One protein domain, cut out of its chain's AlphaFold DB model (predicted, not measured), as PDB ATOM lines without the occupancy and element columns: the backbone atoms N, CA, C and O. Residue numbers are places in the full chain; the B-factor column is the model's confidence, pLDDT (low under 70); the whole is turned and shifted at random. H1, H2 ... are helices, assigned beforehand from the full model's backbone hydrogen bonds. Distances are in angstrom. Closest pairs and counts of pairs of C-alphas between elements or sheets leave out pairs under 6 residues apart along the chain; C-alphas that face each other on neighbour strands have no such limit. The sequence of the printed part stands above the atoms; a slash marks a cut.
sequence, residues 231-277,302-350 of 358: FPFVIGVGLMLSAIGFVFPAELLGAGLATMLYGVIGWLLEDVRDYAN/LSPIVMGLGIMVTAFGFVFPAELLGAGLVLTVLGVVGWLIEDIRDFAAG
ATOM      1  N   PHE A 231     -34.339 -54.776 -46.783       93.56
ATOM      2  CA  PHE A 231     -34.408 -53.361 -47.144       93.56
ATOM      3  C   PHE A 231     -33.511 -52.431 -46.315       93.56
ATOM      4  O   PHE A 231     -32.946 -51.515 -46.916       93.56
ATOM      5  N   PRO A 232     -33.248 -52.667 -45.011       86.25
ATOM      6  CA  PRO A 232     -32.259 -51.883 -44.268       86.25
ATOM      7  C   PRO A 232     -30.867 -51.891 -44.917       86.25
ATOM      8  O   PRO A 232     -30.188 -50.865 -44.963       86.25
ATOM      9  N   PHE A 233     -30.456 -53.026 -45.494       87.88
ATOM     10  CA  PHE A 233     -29.198 -53.121 -46.231       87.88
ATOM     11  C   PHE A 233     -29.240 -52.307 -47.533       87.88
ATOM     12  O   PHE A 233     -28.304 -51.561 -47.823       87.88
ATOM     13  N   VAL A 234     -30.338 -52.391 -48.292       91.00
ATOM     14  CA  VAL A 234     -30.533 -51.621 -49.537       91.00
ATOM     15  C   VAL A 234     -30.503 -50.112 -49.271       91.00
ATOM     16  O   VAL A 234     -29.845 -49.374 -50.004       91.00
ATOM     17  N   ILE A 235     -31.145 -49.660 -48.191       89.38
ATOM     18  CA  ILE A 235     -31.105 -48.262 -47.738       89.38
ATOM     19  C   ILE A 235     -29.661 -47.851 -47.425       89.38
ATOM     20  O   ILE A 235     -29.214 -46.802 -47.890       89.38
ATOM     21  N   GLY A 236     -28.906 -48.693 -46.711       82.25
ATOM     22  CA  GLY A 236     -27.489 -48.458 -46.418       82.25
ATOM     23  C   GLY A 236     -26.625 -48.300 -47.676       82.25
ATOM     24  O   GLY A 236     -25.821 -47.371 -47.758       82.25
ATOM     25  N   VAL A 237     -26.830 -49.149 -48.689       89.00
ATOM     26  CA  VAL A 237     -26.142 -49.041 -49.990       89.00
ATOM     27  C   VAL A 237     -26.520 -47.745 -50.712       89.00
ATOM     28  O   VAL A 237     -25.638 -47.042 -51.207       89.00
ATOM     29  N   GLY A 238     -27.807 -47.389 -50.740       91.19
ATOM     30  CA  GLY A 238     -28.270 -46.132 -51.334       91.19
ATOM     31  C   GLY A 238     -27.667 -44.902 -50.654       91.19
ATOM     32  O   GLY A 238     -27.224 -43.970 -51.330       91.19
ATOM     33  N   LEU A 239     -27.560 -44.921 -49.325       89.75
ATOM     34  CA  LEU A 239     -26.941 -43.852 -48.543       89.75
ATOM     35  C   LEU A 239     -25.436 -43.736 -48.827       89.75
ATOM     36  O   LEU A 239     -24.941 -42.630 -49.051       89.75
ATOM     37  N   MET A 240     -24.721 -44.863 -48.913       89.44
ATOM     38  CA  MET A 240     -23.303 -44.893 -49.290       89.44
ATOM     39  C   MET A 240     -23.072 -44.305 -50.690       89.44
ATOM     40  O   MET A 240     -22.206 -43.450 -50.869       89.44
ATOM     41  N   LEU A 241     -23.862 -44.728 -51.682       89.00
ATOM     42  CA  LEU A 241     -23.764 -44.223 -53.055       89.00
ATOM     43  C   LEU A 241     -24.105 -42.735 -53.146       89.00
ATOM     44  O   LEU A 241     -23.430 -42.005 -53.867       89.00
ATOM     45  N   SER A 242     -25.092 -42.274 -52.375       87.19
ATOM     46  CA  SER A 242     -25.444 -40.854 -52.301       87.19
ATOM     47  C   SER A 242     -24.275 -40.033 -51.759       87.19
ATOM     48  O   SER A 242     -23.916 -39.019 -52.349       87.19
ATOM     49  N   ALA A 243     -23.630 -40.500 -50.683       82.19
ATOM     50  CA  ALA A 243     -22.467 -39.839 -50.096       82.19
ATOM     51  C   ALA A 243     -21.281 -39.762 -51.074       82.19
ATOM     52  O   ALA A 243     -20.653 -38.713 -51.199       82.19
ATOM     53  N   ILE A 244     -21.008 -40.837 -51.822       86.31
ATOM     54  CA  ILE A 244     -19.996 -40.837 -52.892       86.31
ATOM     55  C   ILE A 244     -20.404 -39.855 -54.001       86.31
ATOM     56  O   ILE A 244     -19.587 -39.058 -54.454       86.31
ATOM     57  N   GLY A 245     -21.670 -39.862 -54.409       85.12
ATOM     58  CA  GLY A 245     -22.209 -38.975 -55.438       85.12
ATOM     59  C   GLY A 245     -22.169 -37.486 -55.095       85.12
ATOM     60  O   GLY A 245     -22.175 -36.665 -56.002       85.12
ATOM     61  N   PHE A 246     -22.090 -37.126 -53.812       82.56
ATOM     62  CA  PHE A 246     -21.847 -35.742 -53.390       82.56
ATOM     63  C   PHE A 246     -20.415 -35.266 -53.673       82.56
ATOM     64  O   PHE A 246     -20.197 -34.067 -53.827       82.56
ATOM     65  N   VAL A 247     -19.444 -36.183 -53.720       84.44
ATOM     66  CA  VAL A 247     -18.020 -35.882 -53.963       84.44
ATOM     67  C   VAL A 247     -17.645 -36.078 -55.436       84.44
ATOM     68  O   VAL A 247     -16.779 -35.382 -55.963       84.44
ATOM     69  N   PHE A 248     -18.288 -37.039 -56.097       87.50
ATOM     70  CA  PHE A 248     -18.020 -37.464 -57.472       87.50
ATOM     71  C   PHE A 248     -19.185 -37.035 -58.406       87.50
ATOM     72  O   PHE A 248     -19.888 -36.084 -58.066       87.50
ATOM     73  N   PRO A 249     -19.381 -37.594 -59.621       88.06
ATOM     74  CA  PRO A 249     -20.292 -36.995 -60.586       88.06
ATOM     75  C   PRO A 249     -21.761 -37.182 -60.158       88.06
ATOM     76  O   PRO A 249     -22.119 -38.163 -59.494       88.06
ATOM     77  N   ALA A 250     -22.612 -36.218 -60.524       85.19
ATOM     78  CA  ALA A 250     -23.982 -36.074 -60.020       85.19
ATOM     79  C   ALA A 250     -24.890 -37.287 -60.312       85.19
ATOM     80  O   ALA A 250     -25.889 -37.512 -59.627       85.19
ATOM     81  N   GLU A 251     -24.538 -38.109 -61.297       91.88
ATOM     82  CA  GLU A 251     -25.223 -39.349 -61.649       91.88
ATOM     83  C   GLU A 251     -25.175 -40.374 -60.506       91.88
ATOM     84  O   GLU A 251     -26.163 -41.067 -60.261       91.88
ATOM     85  N   LEU A 252     -24.063 -40.440 -59.760       88.81
ATOM     86  CA  LEU A 252     -23.934 -41.317 -58.588       88.81
ATOM     87  C   LEU A 252     -24.848 -40.870 -57.445       88.81
ATOM     88  O   LEU A 252     -25.414 -41.716 -56.754       88.81
ATOM     89  N   LEU A 253     -25.051 -39.558 -57.287       89.25
ATOM     90  CA  LEU A 253     -25.991 -39.019 -56.305       89.25
ATOM     91  C   LEU A 253     -27.423 -39.417 -56.671       89.25
ATOM     92  O   LEU A 253     -28.157 -39.928 -55.827       89.25
ATOM     93  N   GLY A 254     -27.797 -39.254 -57.945       88.31
ATOM     94  CA  GLY A 254     -29.095 -39.694 -58.456       88.31
ATOM     95  C   GLY A 254     -29.334 -41.193 -58.246       88.31
ATOM     96  O   GLY A 254     -30.391 -41.585 -57.751       88.31
ATOM     97  N   ALA A 255     -28.337 -42.031 -58.550       94.06
ATOM     98  CA  ALA A 255     -28.413 -43.479 -58.348       94.06
ATOM     99  C   ALA A 255     -28.537 -43.866 -56.863       94.06
ATOM    100  O   ALA A 255     -29.326 -44.751 -56.515       94.06
ATOM    101  N   GLY A 256     -27.796 -43.190 -55.981       91.56
ATOM    102  CA  GLY A 256     -27.871 -43.399 -54.537       91.56
ATOM    103  C   GLY A 256     -29.246 -43.058 -53.967       91.56
ATOM    104  O   GLY A 256     -29.852 -43.891 -53.290       91.56
ATOM    105  N   LEU A 257     -29.782 -41.884 -54.314       91.12
ATOM    106  CA  LEU A 257     -31.107 -41.440 -53.873       91.12
ATOM    107  C   LEU A 257     -32.217 -42.360 -54.393       91.12
ATOM    108  O   LEU A 257     -33.117 -42.720 -53.634       91.12
ATOM    109  N   ALA A 258     -32.133 -42.795 -55.653       94.94
ATOM    110  CA  ALA A 258     -33.088 -43.739 -56.229       94.94
ATOM    111  C   ALA A 258     -33.056 -45.103 -55.513       94.94
ATOM    112  O   ALA A 258     -34.108 -45.653 -55.190       94.94
ATOM    113  N   THR A 259     -31.861 -45.623 -55.208       96.50
ATOM    114  CA  THR A 259     -31.684 -46.891 -54.473       96.50
ATOM    115  C   THR A 259     -32.222 -46.788 -53.046       96.50
ATOM    116  O   THR A 259     -32.900 -47.696 -52.568       96.50
ATOM    117  N   MET A 260     -31.973 -45.661 -52.373       93.56
ATOM    118  CA  MET A 260     -32.489 -45.397 -51.030       93.56
ATOM    119  C   MET A 260     -34.021 -45.322 -51.022       93.56
ATOM    120  O   MET A 260     -34.659 -45.972 -50.196       93.56
ATOM    121  N   LEU A 261     -34.618 -44.585 -51.967       93.50
ATOM    122  CA  LEU A 261     -36.072 -44.477 -52.102       93.50
ATOM    123  C   LEU A 261     -36.710 -45.839 -52.400       93.50
ATOM    124  O   LEU A 261     -37.729 -46.179 -51.806       93.50
ATOM    125  N   TYR A 262     -36.085 -46.643 -53.265       97.25
ATOM    126  CA  TYR A 262     -36.499 -48.021 -53.519       97.25
ATOM    127  C   TYR A 262     -36.465 -48.874 -52.243       97.25
ATOM    128  O   TYR A 262     -37.422 -49.596 -51.973       97.25
ATOM    129  N   GLY A 263     -35.409 -48.751 -51.432       92.62
ATOM    130  CA  GLY A 263     -35.298 -49.432 -50.143       92.62
ATOM    131  C   GLY A 263     -36.416 -49.057 -49.167       92.62
ATOM    132  O   GLY A 263     -37.055 -49.939 -48.605       92.62
ATOM    133  N   VAL A 264     -36.708 -47.761 -49.013       90.00
ATOM    134  CA  VAL A 264     -37.777 -47.273 -48.121       90.00
ATOM    135  C   VAL A 264     -39.161 -47.716 -48.600       90.00
ATOM    136  O   VAL A 264     -39.953 -48.210 -47.803       90.00
ATOM    137  N   ILE A 265     -39.456 -47.573 -49.896       94.19
ATOM    138  CA  ILE A 265     -40.737 -48.014 -50.467       94.19
ATOM    139  C   ILE A 265     -40.888 -49.528 -50.313       94.19
ATOM    140  O   ILE A 265     -41.949 -49.998 -49.917       94.19
ATOM    141  N   GLY A 266     -39.836 -50.293 -50.607       92.62
ATOM    142  CA  GLY A 266     -39.839 -51.743 -50.459       92.62
ATOM    143  C   GLY A 266     -40.101 -52.181 -49.020       92.62
ATOM    144  O   GLY A 266     -40.945 -53.048 -48.807       92.62
ATOM    145  N   TRP A 267     -39.466 -51.522 -48.049       94.62
ATOM    146  CA  TRP A 267     -39.681 -51.791 -46.628       94.62
ATOM    147  C   TRP A 267     -41.122 -51.499 -46.192       94.62
ATOM    148  O   TRP A 267     -41.762 -52.338 -45.571       94.62
ATOM    149  N   LEU A 268     -41.690 -50.365 -46.616       88.50
ATOM    150  CA  LEU A 268     -43.092 -50.034 -46.338       88.50
ATOM    151  C   LEU A 268     -44.071 -51.032 -46.971       88.50
ATOM    152  O   LEU A 268     -45.104 -51.356 -46.388       88.50
ATOM    153  N   LEU A 269     -43.777 -51.511 -48.182       92.50
ATOM    154  CA  LEU A 269     -44.608 -52.508 -48.855       92.50
ATOM    155  C   LEU A 269     -44.504 -53.890 -48.200       92.50
ATOM    156  O   LEU A 269     -45.478 -54.640 -48.256       92.50
ATOM    157  N   GLU A 270     -43.354 -54.227 -47.613       89.38
ATOM    158  CA  GLU A 270     -43.165 -55.428 -46.792       89.38
ATOM    159  C   GLU A 270     -44.061 -55.367 -45.555       89.38
ATOM    160  O   GLU A 270     -44.895 -56.254 -45.394       89.38
ATOM    161  N   ASP A 271     -44.026 -54.264 -44.800       79.69
ATOM    162  CA  ASP A 271     -44.910 -54.065 -43.646       79.69
ATOM    163  C   ASP A 271     -46.388 -54.194 -44.044       79.69
ATOM    164  O   ASP A 271     -47.146 -54.951 -43.438       79.69
ATOM    165  N   VAL A 272     -46.823 -53.500 -45.106       84.56
ATOM    166  CA  VAL A 272     -48.215 -53.576 -45.596       84.56
ATOM    167  C   VAL A 272     -48.594 -55.002 -45.993       84.56
ATOM    168  O   VAL A 272     -49.724 -55.427 -45.742       84.56
ATOM    169  N   ARG A 273     -47.677 -55.746 -46.620       88.00
ATOM    170  CA  ARG A 273     -47.904 -57.136 -47.019       88.00
ATOM    171  C   ARG A 273     -48.024 -58.043 -45.801       88.00
ATOM    172  O   ARG A 273     -48.931 -58.869 -45.780       88.00
ATOM    173  N   ASP A 274     -47.176 -57.866 -44.799       79.81
ATOM    174  CA  ASP A 274     -47.226 -58.639 -43.561       79.81
ATOM    175  C   ASP A 274     -48.529 -58.360 -42.801       79.81
ATOM    176  O   ASP A 274     -49.240 -59.293 -42.415       79.81
ATOM    177  N   TYR A 275     -48.934 -57.090 -42.704       75.81
ATOM    178  CA  TYR A 275     -50.241 -56.710 -42.163       75.81
ATOM    179  C   TYR A 275     -51.408 -57.337 -42.943       75.81
ATOM    180  O   TYR A 275     -52.330 -57.881 -42.333       75.81
ATOM    181  N   ALA A 276     -51.380 -57.286 -44.278       83.38
ATOM    182  CA  ALA A 276     -52.440 -57.828 -45.131       83.38
ATOM    183  C   ALA A 276     -52.524 -59.363 -45.088       83.38
ATOM    184  O   ALA A 276     -53.617 -59.917 -45.187       83.38
ATOM    185  N   ASN A 277     -51.390 -60.043 -44.904       82.50
ATOM    186  CA  ASN A 277     -51.302 -61.501 -44.799       82.50
ATOM    187  C   ASN A 277     -51.729 -62.039 -43.427       82.50
ATOM    188  O   ASN A 277     -51.571 -63.227 -43.166       82.50
ATOM    189  N   LEU A 302     -34.807 -38.631 -26.920       90.38
ATOM    190  CA  LEU A 302     -34.474 -37.793 -28.085       90.38
ATOM    191  C   LEU A 302     -32.995 -37.906 -28.492       90.38
ATOM    192  O   LEU A 302     -32.622 -37.490 -29.593       90.38
ATOM    193  N   SER A 303     -32.153 -38.479 -27.631       91.69
ATOM    194  CA  SER A 303     -30.702 -38.560 -27.811       91.69
ATOM    195  C   SER A 303     -30.279 -39.250 -29.122       91.69
ATOM    196  O   SER A 303     -29.407 -38.705 -29.807       91.69
ATOM    197  N   PRO A 304     -30.916 -40.356 -29.573       85.50
ATOM    198  CA  PRO A 304     -30.602 -40.971 -30.866       85.50
ATOM    199  C   PRO A 304     -30.843 -40.045 -32.066       85.50
ATOM    200  O   PRO A 304     -30.051 -40.041 -33.008       85.50
ATOM    201  N   ILE A 305     -31.900 -39.227 -32.025       87.75
ATOM    202  CA  ILE A 305     -32.231 -38.284 -33.104       87.75
ATOM    203  C   ILE A 305     -31.181 -37.172 -33.164       87.75
ATOM    204  O   ILE A 305     -30.663 -36.864 -34.237       87.75
ATOM    205  N   VAL A 306     -30.821 -36.603 -32.008       88.88
ATOM    206  CA  VAL A 306     -29.786 -35.562 -31.906       88.88
ATOM    207  C   VAL A 306     -28.428 -36.095 -32.370       88.88
ATOM    208  O   VAL A 306     -27.732 -35.427 -33.136       88.88
ATOM    209  N   MET A 307     -28.072 -37.319 -31.971       87.62
ATOM    210  CA  MET A 307     -26.834 -37.973 -32.396       87.62
ATOM    211  C   MET A 307     -26.806 -38.204 -33.912       87.62
ATOM    212  O   MET A 307     -25.810 -37.874 -34.557       87.62
ATOM    213  N   GLY A 308     -27.897 -38.719 -34.493       84.06
ATOM    214  CA  GLY A 308     -28.022 -38.921 -35.938       84.06
ATOM    215  C   GLY A 308     -27.883 -37.616 -36.725       84.06
ATOM    216  O   GLY A 308     -27.128 -37.556 -37.697       84.06
ATOM    217  N   LEU A 309     -28.531 -36.545 -36.256       89.25
ATOM    218  CA  LEU A 309     -28.405 -35.210 -36.842       89.25
ATOM    219  C   LEU A 309     -26.963 -34.688 -36.761       89.25
ATOM    220  O   LEU A 309     -26.445 -34.164 -37.746       89.25
ATOM    221  N   GLY A 310     -26.291 -34.867 -35.622       89.94
ATOM    222  CA  GLY A 310     -24.896 -34.462 -35.453       89.94
ATOM    223  C   GLY A 310     -23.937 -35.200 -36.385       89.94
ATOM    224  O   GLY A 310     -23.097 -34.570 -37.027       89.94
ATOM    225  N   ILE A 311     -24.098 -36.522 -36.530       89.00
ATOM    226  CA  ILE A 311     -23.276 -37.332 -37.446       89.00
ATOM    227  C   ILE A 311     -23.474 -36.858 -38.888       89.00
ATOM    228  O   ILE A 311     -22.497 -36.677 -39.616       89.00
ATOM    229  N   MET A 312     -24.722 -36.595 -39.286       91.06
ATOM    230  CA  MET A 312     -25.041 -36.067 -40.611       91.06
ATOM    231  C   MET A 312     -24.349 -34.718 -40.853       91.06
ATOM    232  O   MET A 312     -23.609 -34.579 -41.823       91.06
ATOM    233  N   VAL A 313     -24.523 -33.737 -39.961       88.44
ATOM    234  CA  VAL A 313     -23.911 -32.402 -40.106       88.44
ATOM    235  C   VAL A 313     -22.377 -32.484 -40.100       88.44
ATOM    236  O   VAL A 313     -21.730 -31.792 -40.884       88.44
ATOM    237  N   THR A 314     -21.792 -33.380 -39.299       88.06
ATOM    238  CA  THR A 314     -20.341 -33.643 -39.286       88.06
ATOM    239  C   THR A 314     -19.861 -34.139 -40.647       88.06
ATOM    240  O   THR A 314     -18.868 -33.636 -41.167       88.06
ATOM    241  N   ALA A 315     -20.578 -35.092 -41.251       83.56
ATOM    242  CA  ALA A 315     -20.251 -35.624 -42.571       83.56
ATOM    243  C   ALA A 315     -20.296 -34.532 -43.652       83.56
ATOM    244  O   ALA A 315     -19.369 -34.425 -44.453       83.56
ATOM    245  N   PHE A 316     -21.316 -33.666 -43.630       84.75
ATOM    246  CA  PHE A 316     -21.373 -32.495 -44.511       84.75
ATOM    247  C   PHE A 316     -20.218 -31.520 -44.246       84.75
ATOM    248  O   PHE A 316     -19.643 -30.978 -45.186       84.75
ATOM    249  N   GLY A 317     -19.817 -31.333 -42.990       86.25
ATOM    250  CA  GLY A 317     -18.687 -30.484 -42.612       86.25
ATOM    251  C   GLY A 317     -17.327 -30.912 -43.170       86.25
ATOM    252  O   GLY A 317     -16.425 -30.087 -43.238       86.25
ATOM    253  N   PHE A 318     -17.166 -32.163 -43.613       83.06
ATOM    254  CA  PHE A 318     -15.959 -32.586 -44.333       83.06
ATOM    255  C   PHE A 318     -15.909 -32.091 -45.788       83.06
ATOM    256  O   PHE A 318     -14.832 -32.064 -46.379       83.06
ATOM    257  N   VAL A 319     -17.056 -31.722 -46.366       87.00
ATOM    258  CA  VAL A 319     -17.193 -31.260 -47.760       87.00
ATOM    259  C   VAL A 319     -17.395 -29.741 -47.830       87.00
ATOM    260  O   VAL A 319     -16.930 -29.084 -48.759       87.00
ATOM    261  N   PHE A 320     -18.087 -29.184 -46.840       87.00
ATOM    262  CA  PHE A 320     -18.446 -27.772 -46.709       87.00
ATOM    263  C   PHE A 320     -17.520 -27.071 -45.682       87.00
ATOM    264  O   PHE A 320     -16.559 -27.691 -45.227       87.00
ATOM    265  N   PRO A 321     -17.686 -25.771 -45.355       86.12
ATOM    266  CA  PRO A 321     -16.659 -25.053 -44.610       86.12
ATOM    267  C   PRO A 321     -16.586 -25.520 -43.145       86.12
ATOM    268  O   PRO A 321     -17.528 -26.107 -42.603       86.12
ATOM    269  N   ALA A 322     -15.428 -25.294 -42.517       84.12
ATOM    270  CA  ALA A 322     -15.029 -25.917 -41.252       84.12
ATOM    271  C   ALA A 322     -15.978 -25.624 -40.072       84.12
ATOM    272  O   ALA A 322     -16.032 -26.389 -39.108       84.12
ATOM    273  N   GLU A 323     -16.762 -24.550 -40.145       90.75
ATOM    274  CA  GLU A 323     -17.780 -24.198 -39.157       90.75
ATOM    275  C   GLU A 323     -18.881 -25.263 -39.077       90.75
ATOM    276  O   GLU A 323     -19.353 -25.586 -37.984       90.75
ATOM    277  N   LEU A 324     -19.259 -25.859 -40.215       87.31
ATOM    278  CA  LEU A 324     -20.273 -26.910 -40.269       87.31
ATOM    279  C   LEU A 324     -19.757 -28.210 -39.635       87.31
ATOM    280  O   LEU A 324     -20.500 -28.887 -38.925       87.31
ATOM    281  N   LEU A 325     -18.466 -28.513 -39.811       89.88
ATOM    282  CA  LEU A 325     -17.806 -29.637 -39.142       89.88
ATOM    283  C   LEU A 325     -17.833 -29.461 -37.622       89.88
ATOM    284  O   LEU A 325     -18.204 -30.385 -36.899       89.88
ATOM    285  N   GLY A 326     -17.490 -28.261 -37.144       87.81
ATOM    286  CA  GLY A 326     -17.556 -27.918 -35.726       87.81
ATOM    287  C   GLY A 326     -18.969 -28.072 -35.156       87.81
ATOM    288  O   GLY A 326     -19.144 -28.709 -34.118       87.81
ATOM    289  N   ALA A 327     -19.984 -27.556 -35.856       91.94
ATOM    290  CA  ALA A 327     -21.382 -27.669 -35.437       91.94
ATOM    291  C   ALA A 327     -21.857 -29.131 -35.362       91.94
ATOM    292  O   ALA A 327     -22.519 -29.520 -34.397       91.94
ATOM    293  N   GLY A 328     -21.482 -29.953 -36.346       91.12
ATOM    294  CA  GLY A 328     -21.806 -31.376 -36.366       91.12
ATOM    295  C   GLY A 328     -21.195 -32.136 -35.193       91.12
ATOM    296  O   GLY A 328     -21.913 -32.841 -34.483       91.12
ATOM    297  N   LEU A 329     -19.897 -31.937 -34.939       90.88
ATOM    298  CA  LEU A 329     -19.195 -32.603 -33.840       90.88
ATOM    299  C   LEU A 329     -19.811 -32.247 -32.484       90.88
ATOM    300  O   LEU A 329     -19.995 -33.126 -31.642       90.88
ATOM    301  N   VAL A 330     -20.182 -30.978 -32.285       95.75
ATOM    302  CA  VAL A 330     -20.867 -30.529 -31.066       95.75
ATOM    303  C   VAL A 330     -22.204 -31.254 -30.892       95.75
ATOM    304  O   VAL A 330     -22.463 -31.787 -29.815       95.75
ATOM    305  N   LEU A 331     -23.031 -31.338 -31.938       93.81
ATOM    306  CA  LEU A 331     -24.316 -32.044 -31.877       93.81
ATOM    307  C   LEU A 331     -24.152 -33.545 -31.592       93.81
ATOM    308  O   LEU A 331     -24.902 -34.094 -30.786       93.81
ATOM    309  N   THR A 332     -23.158 -34.207 -32.189       90.06
ATOM    310  CA  THR A 332     -22.875 -35.624 -31.909       90.06
ATOM    311  C   THR A 332     -22.488 -35.833 -30.449       90.06
ATOM    312  O   THR A 332     -23.021 -36.733 -29.802       90.06
ATOM    313  N   VAL A 333     -21.605 -34.988 -29.906       92.56
ATOM    314  CA  VAL A 333     -21.205 -35.059 -28.493       92.56
ATOM    315  C   VAL A 333     -22.406 -34.836 -27.576       92.56
ATOM    316  O   VAL A 333     -22.577 -35.589 -26.621       92.56
ATOM    317  N   LEU A 334     -23.274 -33.866 -27.880       95.06
ATOM    318  CA  LEU A 334     -24.500 -33.633 -27.111       95.06
ATOM    319  C   LEU A 334     -25.441 -34.844 -27.140       95.06
ATOM    320  O   LEU A 334     -25.974 -35.207 -26.094       95.06
ATOM    321  N   GLY A 335     -25.608 -35.499 -28.293       90.81
ATOM    322  CA  GLY A 335     -26.405 -36.723 -28.410       90.81
ATOM    323  C   GLY A 335     -25.848 -37.880 -27.571       90.81
ATOM    324  O   GLY A 335     -26.598 -38.530 -26.848       90.81
ATOM    325  N   VAL A 336     -24.529 -38.097 -27.599       88.38
ATOM    326  CA  VAL A 336     -23.867 -39.147 -26.801       88.38
ATOM    327  C   VAL A 336     -23.957 -38.855 -25.301       88.38
ATOM    328  O   VAL A 336     -24.270 -39.747 -24.517       88.38
ATOM    329  N   VAL A 337     -23.701 -37.611 -24.891       93.00
ATOM    330  CA  VAL A 337     -23.788 -37.204 -23.480       93.00
ATOM    331  C   VAL A 337     -25.227 -37.297 -22.974       93.00
ATOM    332  O   VAL A 337     -25.439 -37.792 -21.871       93.00
ATOM    333  N   GLY A 338     -26.212 -36.867 -23.771       91.19
ATOM    334  CA  GLY A 338     -27.633 -36.999 -23.441       91.19
ATOM    335  C   GLY A 338     -28.026 -38.453 -23.199       91.19
ATOM    336  O   GLY A 338     -28.572 -38.769 -22.143       91.19
ATOM    337  N   TRP A 339     -27.629 -39.340 -24.113       92.69
ATOM    338  CA  TRP A 339     -27.886 -40.774 -24.000       92.69
ATOM    339  C   TRP A 339     -27.245 -41.386 -22.745       92.69
ATOM    340  O   TRP A 339     -27.904 -42.113 -22.010       92.69
ATOM    341  N   LEU A 340     -25.990 -41.037 -22.438       89.56
ATOM    342  CA  LEU A 340     -25.305 -41.517 -21.229       89.56
ATOM    343  C   LEU A 340     -25.952 -41.013 -19.933       89.56
ATOM    344  O   LEU A 340     -25.995 -41.737 -18.944       89.56
ATOM    345  N   ILE A 341     -26.434 -39.768 -19.904       91.81
ATOM    346  CA  ILE A 341     -27.113 -39.214 -18.724       91.81
ATOM    347  C   ILE A 341     -28.451 -39.917 -18.493       91.81
ATOM    348  O   ILE A 341     -28.800 -40.173 -17.342       91.81
ATOM    349  N   GLU A 342     -29.198 -40.202 -19.559       87.31
ATOM    350  CA  GLU A 342     -30.447 -40.968 -19.494       87.31
ATOM    351  C   GLU A 342     -30.186 -42.374 -18.946       87.31
ATOM    352  O   GLU A 342     -30.795 -42.750 -17.951       87.31
ATOM    353  N   ASP A 343     -29.181 -43.073 -19.475       82.19
ATOM    354  CA  ASP A 343     -28.784 -44.407 -19.010       82.19
ATOM    355  C   ASP A 343     -28.389 -44.401 -17.518       82.19
ATOM    356  O   ASP A 343     -28.880 -45.200 -16.720       82.19
ATOM    357  N   ILE A 344     -27.583 -43.423 -17.078       86.69
ATOM    358  CA  ILE A 344     -27.225 -43.255 -15.656       86.69
ATOM    359  C   ILE A 344     -28.463 -43.003 -14.789       86.69
ATOM    360  O   ILE A 344     -28.532 -43.508 -13.666       86.69
ATOM    361  N   ARG A 345     -29.425 -42.205 -15.266       86.00
ATOM    362  CA  ARG A 345     -30.671 -41.930 -14.532       86.00
ATOM    363  C   ARG A 345     -31.525 -43.183 -14.411       86.00
ATOM    364  O   ARG A 345     -32.026 -43.434 -13.318       86.00
ATOM    365  N   ASP A 346     -31.627 -43.971 -15.473       79.44
ATOM    366  CA  ASP A 346     -32.378 -45.226 -15.483       79.44
ATOM    367  C   ASP A 346     -31.752 -46.246 -14.520       79.44
ATOM    368  O   ASP A 346     -32.455 -46.875 -13.730       79.44
ATOM    369  N   PHE A 347     -30.418 -46.334 -14.475       77.06
ATOM    370  CA  PHE A 347     -29.723 -47.152 -13.476       77.06
ATOM    371  C   PHE A 347     -29.893 -46.630 -12.043       77.06
ATOM    372  O   PHE A 347     -30.041 -47.425 -11.113       77.06
ATOM    373  N   ALA A 348     -29.866 -45.310 -11.844       84.62
ATOM    374  CA  ALA A 348     -30.002 -44.689 -10.526       84.62
ATOM    375  C   ALA A 348     -31.433 -44.759  -9.970       84.62
ATOM    376  O   ALA A 348     -31.601 -44.794  -8.750       84.62
ATOM    377  N   ALA A 349     -32.449 -44.799 -10.837       81.00
ATOM    378  CA  ALA A 349     -33.847 -44.972 -10.443       81.00
ATOM    379  C   ALA A 349     -34.105 -46.341  -9.783       81.00
ATOM    380  O   ALA A 349     -35.041 -46.474  -8.994       81.00
ATOM    381  N   GLY A 350     -33.228 -47.322 -10.032       64.56
ATOM    382  CA  GLY A 350     -33.316 -48.672  -9.487       64.56
ATOM    383  C   GLY A 350     -34.514 -49.457 -10.037       64.56
ATOM    384  O   GLY A 350     -35.404 -48.900 -10.679       64.56
TER     385      GLY A 350
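AT A GLANCE: This is residues 231 to 277 and 302 to 350 of the 358 residues of an uncharacterized protein of Chloroflexi bacterium (UniProt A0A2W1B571). Two helical hairpins, the long H4 with H3 and the long H2 with H1, form a flat, loose layer with a gap between them. Two stretches stick out: residues 343 to 350, of which 343 to 349 belong to H4, and residues 271 to 277, of which 271 to 276 belong to H2. The printed part has 96 residues with four named helices, H1 to H4 in order, and no named strand: all helix. The radius of gyration of the C-alphas is 17.7 A; the spans are 48 by 46 by 14 A.

HOW THE PARTS SIT: H4, residues 322 to 349, touches H3, residues 303 to 317, in a hairpin at a shallow tilt of 17 degrees, opposite ways; the closest C-alphas, Gly 317 and Leu 325, are 3.7 A apart. H2, residues 250 to 276, touches H1, residues 231 to 247, in a hairpin at a shallow tilt of 16 degrees, opposite ways; the closest C-alphas, Gly 245 and Leu 253, are 3.9 A apart. H1 and H2 are apart from H3 and H4. Every O i to N i+4 pair is within hydrogen-bond range in H2, H3 and H4, and 12 of 13 in H1.

IN THESE COORDINATES: H4 is 40.8 A long, H2 38.8 A, H1 24.9 A and H3 20.7 A. C-alpha 231 is at (-34.408, -53.361, -47.144) and C-alpha 349 at (-33.847, -44.972, -10.443).

THE WHOLE: The farthest C-alphas, Pro 249 and Gly 350, are 54.0 A apart. Residues 278 to 301 are not printed; C-alphas 277 and 302 are 33.5 A apart across this cut. The links H1 to H2 and H3 to H4 are tight. Residue 350 alone has pLDDT under 70.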